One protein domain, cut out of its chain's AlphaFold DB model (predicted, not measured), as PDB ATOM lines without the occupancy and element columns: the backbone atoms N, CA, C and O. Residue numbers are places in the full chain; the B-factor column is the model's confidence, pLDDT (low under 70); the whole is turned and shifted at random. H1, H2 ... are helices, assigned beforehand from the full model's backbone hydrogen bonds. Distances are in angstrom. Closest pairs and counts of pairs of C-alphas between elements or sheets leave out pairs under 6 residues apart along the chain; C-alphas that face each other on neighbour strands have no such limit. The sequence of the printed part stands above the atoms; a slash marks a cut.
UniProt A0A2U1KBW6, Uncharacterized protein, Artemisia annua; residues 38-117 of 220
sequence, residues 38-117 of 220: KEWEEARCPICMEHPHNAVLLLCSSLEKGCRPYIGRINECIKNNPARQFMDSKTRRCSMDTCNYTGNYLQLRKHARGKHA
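What this domain is: This is residues 38 to 117 of the 220 residues of an uncharacterized protein of Artemisia annua (UniProt A0A2U1KBW6). Little of this loose rod is regular structure: it is mostly loops, with H3, the longest helix, at one end, H2 between the ends, and a long loop whose residues 61 to 66 stick out at the other end. The printed part has 80 residues, 24 of them in three named helices, H1, H2 and H3 in chain order, with no named strand: all helix. The radius of gyration of the C-alphas is 14.7 A, and the spans are 48 by 22 by 19 A.

How they stand to each other: Start at H3, residues 105 to 115. It only just touches H2, residues 82 to 89, with 3 pairs of C-alphas within 8 A; the closest, Asp 88 and Tyr 105, are 5.1 A apart. They run the same way at a steep tilt of 38 degrees. H1, residues 38 to 42, only just touches H2, also with 3 pairs; the closest C-alphas, Trp 40 and Ala 83, are 6.7 A apart. H1 and H3 are apart. In H1, H2 and H3 every O i to N i+4 pair is within hydrogen-bond range.

Where its parts are: Find C-alpha 105 at (-28.775, 30.497, 44.879); H3 runs 15.2 A to C-alpha 115 at (-34.426, 20.170, 54.416). H2 measures 10.7 A and H1 6.8 A.

The domain as a whole: The C-alphas farthest apart, Lys 65 and Lys 115, are 48.1 A apart. Both links are long, and residues 92 to 93 pair antiparallel with 102 to 103. The printed part has no cut; pLDDT is under 70 at residues 48, 54 to 81 and 117.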
ATOM      1  N   LYS A  38     -20.304  37.381  28.974       72.44
ATOM      2  CA  LYS A  38     -19.279  36.396  28.596       72.44
ATOM      3  C   LYS A  38     -18.142  36.272  29.616       72.44
ATOM      4  O   LYS A  38     -17.732  35.167  29.944       72.44
ATOM      5  N   GLU A  39     -17.668  37.381  30.186       71.12
ATOM      6  CA  GLU A  39     -16.609  37.352  31.210       71.12
ATOM      7  C   GLU A  39     -17.092  36.672  32.503       71.12
ATOM      8  O   GLU A  39     -16.312  36.081  33.248       71.12
ATOM      9  N   TRP A  40     -18.396  36.725  32.782       73.44
ATOM     10  CA  TRP A  40     -18.998  36.092  33.958       73.44
ATOM     11  C   TRP A  40     -19.345  34.618  33.729       73.44
ATOM     12  O   TRP A  40     -19.637  33.893  34.686       73.44
ATOM     13  N   GLU A  41     -19.353  34.161  32.477       76.69
ATOM     14  CA  GLU A  41     -19.500  32.748  32.131       76.69
ATOM     15  C   GLU A  41     -18.229  31.956  32.415       76.69
ATOM     16  O   GLU A  41     -18.315  30.846  32.940       76.69
ATOM     17  N   GLU A  42     -17.070  32.556  32.158       78.75
ATOM     18  CA  GLU A  42     -15.759  31.937  32.373       78.75
ATOM     19  C   GLU A  42     -15.296  32.003  33.835       78.75
ATOM     20  O   GLU A  42     -14.441  31.226  34.261       78.75
ATOM     21  N   ALA A  43     -15.876  32.899  34.638       78.12
ATOM     22  CA  ALA A  43     -15.532  33.036  36.046       78.12
ATOM     23  C   ALA A  43     -15.874  31.763  36.846       78.12
ATOM     24  O   ALA A  43     -17.028  31.325  36.912       78.12
ATOM     25  N   ARG A  44     -14.870  31.200  37.528       79.44
ATOM     26  CA  ARG A  44     -15.006  30.037  38.418       79.44
ATOM     27  C   ARG A  44     -14.499  30.379  39.814       79.44
ATOM     28  O   ARG A  44     -13.559  31.147  39.989       79.44
ATOM     29  N   CYS A  45     -15.145  29.817  40.825       72.38
ATOM     30  CA  CYS A  45     -14.681  29.850  42.199       72.38
ATOM     31  C   CYS A  45     -13.448  28.942  42.315       72.38
ATOM     32  O   CYS A  45     -13.582  27.753  42.032       72.38
ATOM     33  N   PRO A  46     -12.291  29.442  42.777       71.44
ATOM     34  CA  PRO A  46     -11.082  28.624  42.898       71.44
ATOM     35  C   PRO A  46     -11.204  27.505  43.947       71.44
ATOM     36  O   PRO A  46     -10.400  26.588  43.949       71.44
ATOM     37  N   ILE A  47     -12.210  27.564  44.831       71.69
ATOM     38  CA  ILE A  47     -12.414  26.574  45.898       71.69
ATOM     39  C   ILE A  47     -13.245  25.389  45.400       71.69
ATOM     40  O   ILE A  47     -12.846  24.241  45.531       71.69
ATOM     41  N   CYS A  48     -14.442  25.654  44.869       65.94
ATOM     42  CA  CYS A  48     -15.376  24.592  44.481       65.94
ATOM     43  C   CYS A  48     -15.393  24.314  42.980       65.94
ATOM     44  O   CYS A  48     -16.140  23.449  42.534       65.94
ATOM     45  N   MET A  49     -14.645  25.087  42.190       74.56
ATOM     46  CA  MET A  49     -14.681  25.039  40.732       74.56
ATOM     47  C   MET A  49     -16.094  25.196  40.156       74.56
ATOM     48  O   MET A  49     -16.326  24.862  39.005       74.56
ATOM     49  N   GLU A  50     -17.061  25.737  40.894       75.25
ATOM     50  CA  GLU A  50     -18.360  26.143  40.355       75.25
ATOM     51  C   GLU A  50     -18.370  27.653  40.093       75.25
ATOM     52  O   GLU A  50     -17.388  28.345  40.339       75.25
ATOM     53  N   HIS A  51     -19.474  28.211  39.603       77.00
ATOM     54  CA  HIS A  51     -19.601  29.664  39.461       77.00
ATOM     55  C   HIS A  51     -19.362  30.381  40.817       77.00
ATOM     56  O   HIS A  51     -19.635  29.804  41.872       77.00
ATOM     57  N   PRO A  52     -18.917  31.644  40.866       76.00
ATOM     58  CA  PRO A  52     -18.592  32.316  42.127       76.00
ATOM     59  C   PRO A  52     -19.781  32.371  43.099       76.00
ATOM     60  O   PRO A  52     -20.921  32.602  42.693       76.00
ATOM     61  N   HIS A  53     -19.528  32.142  44.391       71.62
ATOM     62  CA  HIS A  53     -20.545  32.211  45.446       71.62
ATOM     63  C   HIS A  53     -20.551  33.606  46.075       71.62
ATOM     64  O   HIS A  53     -19.516  34.059  46.560       71.62
ATOM     65  N   ASN A  54     -21.711  34.269  46.125       64.38
ATOM     66  CA  ASN A  54     -21.857  35.624  46.673       64.38
ATOM     67  C   ASN A  54     -20.868  36.625  46.052       64.38
ATOM     68  O   ASN A  54     -20.172  37.346  46.767       64.38
ATOM     69  N   ALA A  55     -20.795  36.647  44.725       64.81
ATOM     70  CA  ALA A  55     -19.882  37.522  44.013       64.81
ATOM     71  C   ALA A  55     -20.057  38.994  44.399       64.81
ATOM     72  O   ALA A  55     -21.169  39.530  44.404       64.81
ATOM     73  N   VAL A  56     -18.939  39.660  44.666       62.50
ATOM     74  CA  VAL A  56     -18.867  41.112  44.826       62.50
ATOM     75  C   VAL A  56     -17.844  41.652  43.832       62.50
ATOM     76  O   VAL A  56     -16.903  40.954  43.457       62.50
ATOM     77  N   LEU A  57     -18.088  42.866  43.341       63.38
ATOM     78  CA  LEU A  57     -17.197  43.544  42.406       63.38
ATOM     79  C   LEU A  57     -16.217  44.381  43.217       63.38
ATOM     80  O   LEU A  57     -16.652  45.262  43.960       63.38
ATOM     81  N   LEU A  58     -14.922  44.120  43.065       62.88
ATOM     82  CA  LEU A  58     -13.887  44.965  43.646       62.88
ATOM     83  C   LEU A  58     -13.505  46.047  42.641       62.88
ATOM     84  O   LEU A  58     -13.109  45.755  41.511       62.88
ATOM     85  N   LEU A  59     -13.633  47.303  43.058       61.47
ATOM     86  CA  LEU A  59     -13.130  48.436  42.297       61.47
ATOM     87  C   LEU A  59     -11.704  48.723  42.745       61.47
ATOM     88  O   LEU A  59     -11.469  49.084  43.896       61.47
ATOM     89  N   CYS A  60     -10.752  48.584  41.830       62.84
ATOM     90  CA  CYS A  60      -9.405  49.072  42.072       62.84
ATOM     91  C   CYS A  60      -9.358  50.585  41.824       62.84
ATOM     92  O   CYS A  60      -9.802  51.064  40.782       62.84
ATOM     93  N   SER A  61      -8.757  51.349  42.739       64.25
ATOM     94  CA  SER A  61      -8.468  52.781  42.546       64.25
ATOM     95  C   SER A  61      -7.532  53.055  41.358       64.25
ATOM     96  O   SER A  61      -7.443  54.185  40.891       64.25
ATOM     97  N   SER A  62      -6.871  52.012  40.845       61.66
ATOM     98  CA  SER A  62      -6.051  52.024  39.632       61.66
ATOM     99  C   SER A  62      -6.753  51.373  38.427       61.66
ATOM    100  O   SER A  62      -6.077  50.926  37.505       61.66
ATOM    101  N   LEU A  63      -8.093  51.303  38.401       60.97
ATOM    102  CA  LEU A  63      -8.869  50.810  37.245       60.97
ATOM    103  C   LEU A  63      -8.500  51.558  35.952       60.97
ATOM    104  O   LEU A  63      -8.311  50.942  34.910       60.97
ATOM    105  N   GLU A  64      -8.295  52.874  36.043       54.72
ATOM    106  CA  GLU A  64      -7.843  53.722  34.928       54.72
ATOM    107  C   GLU A  64      -6.424  53.375  34.437       54.72
ATOM    108  O   GLU A  64      -6.039  53.752  33.336       54.72
ATOM    109  N   LYS A  65      -5.651  52.623  35.233       64.50
ATOM    110  CA  LYS A  65      -4.307  52.127  34.897       64.50
ATOM    111  C   LYS A  65      -4.317  50.671  34.410       64.50
ATOM    112  O   LYS A  65      -3.268  50.037  34.371       64.50
ATOM    113  N   GLY A  66      -5.488  50.123  34.072       59.22
ATOM    114  CA  GLY A  66      -5.629  48.775  33.508       59.22
ATOM    115  C   GLY A  66      -5.808  47.655  34.536       59.22
ATOM    116  O   GLY A  66      -5.760  46.480  34.174       59.22
ATOM    117  N   CYS A  67      -6.036  47.981  35.813       59.44
ATOM    118  CA  CYS A  67      -6.331  46.964  36.820       59.44
ATOM    119  C   CYS A  67      -7.717  46.349  36.565       59.44
ATOM    120  O   CYS A  67      -8.728  47.050  36.621       59.44
ATOM    121  N   ARG A  68      -7.775  45.042  36.286       56.75
ATOM    122  CA  ARG A  68      -9.038  44.334  36.036       56.75
ATOM    123  C   ARG A  68      -9.790  44.096  37.353       56.75
ATOM    124  O   ARG A  68      -9.170  43.668  38.328       56.75
ATOM    125  N   PRO A  69     -11.111  44.339  37.408       56.25
ATOM    126  CA  PRO A  69     -11.892  44.056  38.603       56.25
ATOM    127  C   PRO A  69     -11.937  42.546  38.861       56.25
ATOM    128  O   PRO A  69     -12.381  41.768  38.020       56.25
ATOM    129  N   TYR A  70     -11.467  42.132  40.036       56.34
ATOM    130  CA  TYR A  70     -11.478  40.737  40.465       56.34
ATOM    131  C   TYR A  70     -12.802  40.400  41.167       56.34
ATOM    132  O   TYR A  70     -13.317  41.188  41.967       56.34
ATOM    133  N   ILE A  71     -13.354  39.221  40.872       57.00
ATOM    134  CA  ILE A  71     -14.550  38.690  41.537       57.00
ATOM    135  C   ILE A  71     -14.085  37.955  42.799       57.00
ATOM    136  O   ILE A  71     -13.704  36.789  42.745       57.00
ATOM    137  N   GLY A  72     -14.112  38.627  43.949       51.94
ATOM    138  CA  GLY A  72     -13.672  38.055  45.226       51.94
ATOM    139  C   GLY A  72     -14.388  38.696  46.410       51.94
ATOM    140  O   GLY A  72     -14.752  39.860  46.342       51.94
ATOM    141  N   ARG A  73     -14.627  37.944  47.490       40.19
ATOM    142  CA  ARG A  73     -15.408  38.373  48.667       40.19
ATOM    143  C   ARG A  73     -14.635  39.403  49.511       40.19
ATOM    144  O   ARG A  73     -13.825  38.971  50.312       40.19
ATOM    145  N   ILE A  74     -14.922  40.710  49.399       43.53
ATOM    146  CA  ILE A  74     -14.499  41.771  50.352       43.53
ATOM    147  C   ILE A  74     -15.539  42.920  50.433       43.53
ATOM    148  O   ILE A  74     -16.424  43.083  49.596       43.53
ATOM    149  N   ASN A  75     -15.422  43.685  51.516       50.38
ATOM    150  CA  ASN A  75     -16.427  44.368  52.332       50.38
ATOM    151  C   ASN A  75     -16.949  45.721  51.804       50.38
ATOM    152  O   ASN A  75     -17.723  46.382  52.494       50.38
ATOM    153  N   GLU A  76     -16.590  46.124  50.583       50.72
ATOM    154  CA  GLU A  76     -17.172  47.295  49.909       50.72
ATOM    155  C   GLU A  76     -18.177  46.837  48.847       50.72
ATOM    156  O   GLU A  76     -17.969  46.885  47.638       50.72
ATOM    157  N   CYS A  77     -19.298  46.309  49.339       52.03
ATOM    158  CA  CYS A  77     -20.337  45.708  48.517       52.03
ATOM    159  C   CYS A  77     -21.117  46.774  47.732       52.03
ATOM    160  O   CYS A  77     -21.972  47.475  48.286       52.03
ATOM    161  N   ILE A  78     -20.940  46.810  46.410       56.94
ATOM    162  CA  ILE A  78     -21.939  47.404  45.515       56.94
ATOM    163  C   ILE A  78     -23.211  46.557  45.640       56.94
ATOM    164  O   ILE A  78     -23.270  45.416  45.185       56.94
ATOM    165  N   LYS A  79     -24.237  47.107  46.302       50.16
ATOM    166  CA  LYS A  79     -25.501  46.401  46.592       50.16
ATOM    167  C   LYS A  79     -26.260  45.977  45.323       50.16
ATOM    168  O   LYS A  79     -27.022  45.019  45.377       50.16
ATOM    169  N   ASN A  80     -25.987  46.635  44.194       53.78
ATOM    170  CA  ASN A  80     -26.622  46.401  42.897       53.78
ATOM    171  C   ASN A  80     -25.572  46.017  41.845       53.78
ATOM    172  O   ASN A  80     -25.258  46.799  40.954       53.78
ATOM    173  N   ASN A  81     -24.989  44.828  41.989       68.38
ATOM    174  CA  ASN A  81     -24.044  44.290  41.016       68.38
ATOM    175  C   ASN A  81     -24.785  43.382  40.004       68.38
ATOM    176  O   ASN A  81     -25.289  42.335  40.425       68.38
ATOM    177  N   PRO A  82     -24.859  43.731  38.702       75.25
ATOM    178  CA  PRO A  82     -25.492  42.884  37.683       75.25
ATOM    179  C   PRO A  82     -24.801  41.520  37.544       75.25
ATOM    180  O   PRO A  82     -25.482  40.506  37.401       75.25
ATOM    181  N   ALA A  83     -23.479  41.456  37.743       73.94
ATOM    182  CA  ALA A  83     -22.732  40.201  37.764       73.94
ATOM    183  C   ALA A  83     -23.244  39.268  38.867       73.94
ATOM    184  O   ALA A  83     -23.367  38.060  38.680       73.94
ATOM    185  N   ARG A  84     -23.598  39.836  40.027       77.38
ATOM    186  CA  ARG A  84     -24.155  39.070  41.141       77.38
ATOM    187  C   ARG A  84     -25.540  38.523  40.810       77.38
ATOM    188  O   ARG A  84     -25.804  37.374  41.126       77.38
ATOM    189  N   GLN A  85     -26.400  39.307  40.158       80.19
ATOM    190  CA  GLN A  85     -27.715  38.821  39.722       80.19
ATOM    191  C   GLN A  85     -27.574  37.670  38.720       80.19
ATOM    192  O   GLN A  85     -28.237  36.644  38.874       80.19
ATOM    193  N   PHE A  86     -26.656  37.806  37.761       83.69
ATOM    194  CA  PHE A  86     -26.340  36.755  36.799       83.69
ATOM    195  C   PHE A  86     -25.832  35.481  37.494       83.69
ATOM    196  O   PHE A  86     -26.397  34.404  37.307       83.69
ATOM    197  N   MET A  87     -24.834  35.588  38.373       82.69
ATOM    198  CA  MET A  87     -24.276  34.436  39.093       82.69
ATOM    199  C   MET A  87     -25.260  33.790  40.079       82.69
ATOM    200  O   MET A  87     -25.262  32.565  40.214       82.69
ATOM    201  N   ASP A  88     -26.109  34.583  40.738       83.88
ATOM    202  CA  ASP A  88     -27.141  34.086  41.658       83.88
ATOM    203  C   ASP A  88     -28.276  33.363  40.902       83.88
ATOM    204  O   ASP A  88     -28.951  32.516  41.497       83.88
ATOM    205  N   SER A  89     -28.475  33.657  39.608       85.75
ATOM    206  CA  SER A  89     -29.475  32.999  38.750       85.75
ATOM    207  C   SER A  89     -29.061  31.602  38.269       85.75
ATOM    208  O   SER A  89     -29.930  30.774  37.991       85.75
ATOM    209  N   LYS A  90     -27.753  31.312  38.222       86.94
ATOM    210  CA  LYS A  90     -27.227  30.030  37.739       86.94
ATOM    211  C   LYS A  90     -27.600  28.876  38.668       86.94
ATOM    212  O   LYS A  90     -27.547  28.993  39.894       86.94
ATOM    213  N   THR A  91     -27.952  27.743  38.065       88.50
ATOM    214  CA  THR A  91     -28.366  26.527  38.774       88.50
ATOM    215  C   THR A  91     -27.173  25.709  39.250       88.50
ATOM    216  O   THR A  91     -26.200  25.551  38.514       88.50
ATOM    217  N   ARG A  92     -27.258  25.157  40.464       87.50
ATOM    218  CA  ARG A  92     -26.215  24.330  41.095       87.50
ATOM    219  C   ARG A  92     -26.839  23.201  41.907       87.50
ATOM    220  O   ARG A  92     -28.038  23.246  42.193       87.50
ATOM    221  N   ARG A  93     -26.031  22.208  42.283       89.06
ATOM    222  CA  ARG A  93     -26.446  21.098  43.154       89.06
ATOM    223  C   ARG A  93     -26.336  21.485  44.631       89.06
ATOM    224  O   ARG A  93     -25.589  22.394  44.989       89.06
ATOM    225  N   CYS A  94     -27.111  20.823  45.487       87.50
ATOM    226  CA  CYS A  94     -26.996  20.974  46.933       87.50
ATOM    227  C   CYS A  94     -25.600  20.549  47.404       87.50
ATOM    228  O   CYS A  94     -25.020  19.611  46.871       87.50
ATOM    229  N   SER A  95     -25.069  21.245  48.410       81.06
ATOM    230  CA  SER A  95     -23.733  20.985  48.964       81.06
ATOM    231  C   SER A  95     -23.671  19.764  49.884       81.06
ATOM    232  O   SER A  95     -22.590  19.429  50.347       81.06
ATOM    233  N   MET A  96     -24.815  19.153  50.200       77.62
ATOM    234  CA  MET A  96     -24.887  17.918  50.977       77.62
ATOM    235  C   MET A  96     -24.782  16.725  50.033       77.62
ATOM    236  O   MET A  96     -25.617  16.599  49.136       77.62
ATOM    237  N   ASP A  97     -23.828  15.828  50.278       77.56
ATOM    238  CA  ASP A  97     -23.544  14.681  49.399       77.56
ATOM    239  C   ASP A  97     -24.738  13.729  49.240       77.56
ATOM    240  O   ASP A  97     -24.941  13.127  48.189       77.56
ATOM    241  N   THR A  98     -25.594  13.640  50.260       82.50
ATOM    242  CA  THR A  98     -26.815  12.822  50.237       82.50
ATOM    243  C   THR A  98     -28.013  13.518  49.582       82.50
ATOM    244  O   THR A  98     -29.116  12.967  49.563       82.50
ATOM    245  N   CYS A  99     -27.848  14.735  49.050       87.31
ATOM    246  CA  CYS A  99     -28.944  15.545  48.529       87.31
ATOM    247  C   CYS A  99     -28.797  15.884  47.038       87.31
ATOM    248  O   CYS A  99     -27.973  16.698  46.634       87.31
ATOM    249  N   ASN A 100     -29.717  15.364  46.220       91.44
ATOM    250  CA  ASN A 100     -29.749  15.584  44.766       91.44
ATOM    251  C   ASN A 100     -30.545  16.830  44.327       91.44
ATOM    252  O   ASN A 100     -30.959  16.934  43.173       91.44
ATOM    253  N   TYR A 101     -30.821  17.773  45.231       91.94
ATOM    254  CA  TYR A 101     -31.574  18.977  44.875       91.94
ATOM    255  C   TYR A 101     -30.739  19.920  44.004       91.94
ATOM    256  O   TYR A 101     -29.572  20.171  44.301       91.94
ATOM    257  N   THR A 102     -31.356  20.504  42.977       92.44
ATOM    258  CA  THR A 102     -30.736  21.515  42.119       92.44
ATOM    259  C   THR A 102     -31.579  22.783  42.060       92.44
ATOM    260  O   THR A 102     -32.807  22.746  42.124       92.44
ATOM    261  N   GLY A 103     -30.925  23.938  41.984       91.88
ATOM    262  CA  GLY A 103     -31.624  25.216  41.884       91.88
ATOM    263  C   GLY A 103     -30.680  26.408  41.847       91.88
ATOM    264  O   GLY A 103     -29.463  26.253  41.921       91.88
ATOM    265  N   ASN A 104     -31.243  27.605  41.729       91.25
ATOM    266  CA  ASN A 104     -30.484  28.849  41.839       91.25
ATOM    267  C   ASN A 104     -30.077  29.148  43.297       91.25
ATOM    268  O   ASN A 104     -30.511  28.458  44.227       91.25
ATOM    269  N   TYR A 105     -29.278  30.193  43.532       85.94
ATOM    270  CA  TYR A 105     -28.775  30.497  44.879       85.94
ATOM    271  C   TYR A 105     -29.901  30.709  45.909       85.94
ATOM    272  O   TYR A 105     -29.832  30.210  47.037       85.94
ATOM    273  N   LEU A 106     -30.978  31.411  45.534       85.12
ATOM    274  CA  LEU A 106     -32.103  31.678  46.436       85.12
ATOM    275  C   LEU A 106     -32.874  30.395  46.776       85.12
ATOM    276  O   LEU A 106     -33.272  30.189  47.926       85.12
ATOM    277  N   GLN A 107     -33.074  29.537  45.778       90.38
ATOM    278  CA  GLN A 107     -33.723  28.238  45.907       90.38
ATOM    279  C   GLN A 107     -32.895  27.286  46.773       90.38
ATOM    280  O   GLN A 107     -33.441  26.711  47.711       90.38
ATOM    281  N   LEU A 108     -31.586  27.185  46.534       88.62
ATOM    282  CA  LEU A 108     -30.661  26.387  47.345       88.62
ATOM    283  C   LEU A 108     -30.612  26.868  48.793       88.62
ATOM    284  O   LEU A 108     -30.679  26.060  49.715       88.62
ATOM    285  N   ARG A 109     -30.591  28.186  49.018       85.31
ATOM    286  CA  ARG A 109     -30.614  28.757  50.371       85.31
ATOM    287  C   ARG A 109     -31.900  28.411  51.123       85.31
ATOM    288  O   ARG A 109     -31.845  28.118  52.316       85.31
ATOM    289  N   LYS A 110     -33.056  28.455  50.453       88.88
ATOM    290  CA  LYS A 110     -34.342  28.037  51.039       88.88
ATOM    291  C   LYS A 110     -34.376  26.530  51.290       88.88
ATOM    292  O   LYS A 110     -34.771  26.109  52.372       88.88
ATOM    293  N   HIS A 111     -33.923  25.743  50.318       91.12
ATOM    294  CA  HIS A 111     -33.826  24.292  50.413       91.12
ATOM    295  C   HIS A 111     -32.966  23.865  51.608       91.12
ATOM    296  O   HIS A 111     -33.444  23.116  52.455       91.12
ATOM    297  N   ALA A 112     -31.749  24.403  51.727       86.75
ATOM    298  CA  ALA A 112     -30.832  24.080  52.813       86.75
ATOM    299  C   ALA A 112     -31.430  24.434  54.179       86.75
ATOM    300  O   ALA A 112     -31.408  23.624  55.094       86.75
ATOM    301  N   ARG A 113     -32.077  25.596  54.302       83.38
ATOM    302  CA  ARG A 113     -32.733  26.003  55.554       83.38
ATOM    303  C   ARG A 113     -33.944  25.154  55.940       83.38
ATOM    304  O   ARG A 113     -34.287  25.139  57.113       83.38
ATOM    305  N   GLY A 114     -34.610  24.513  54.980       86.25
ATOM    306  CA  GLY A 114     -35.787  23.678  55.232       86.25
ATOM    307  C   GLY A 114     -35.439  22.202  55.418       86.25
ATOM    308  O   GLY A 114     -35.773  21.610  56.438       86.25
ATOM    309  N   LYS A 115     -34.756  21.606  54.435       82.31
ATOM    310  CA  LYS A 115     -34.426  20.170  54.416       82.31
ATOM    311  C   LYS A 115     -33.150  19.828  55.175       82.31
ATOM    312  O   LYS A 115     -33.028  18.720  55.683       82.31
ATOM    313  N   HIS A 116     -32.237  20.785  55.302       81.88
ATOM    314  CA  HIS A 116     -31.012  20.658  56.091       81.88
ATOM    315  C   HIS A 116     -31.050  21.593  57.311       81.88
ATOM    316  O   HIS A 116     -30.021  22.076  57.756       81.88
ATOM    317  N   ALA A 117     -32.241  21.841  57.880       64.50
ATOM    318  CA  ALA A 117     -32.445  22.761  59.009       64.50
ATOM    319  C   ALA A 117     -31.648  22.389  60.274       64.50
ATOM    320  O   ALA A 117     -31.346  23.257  61.089       64.50
TER     321      ALA A 117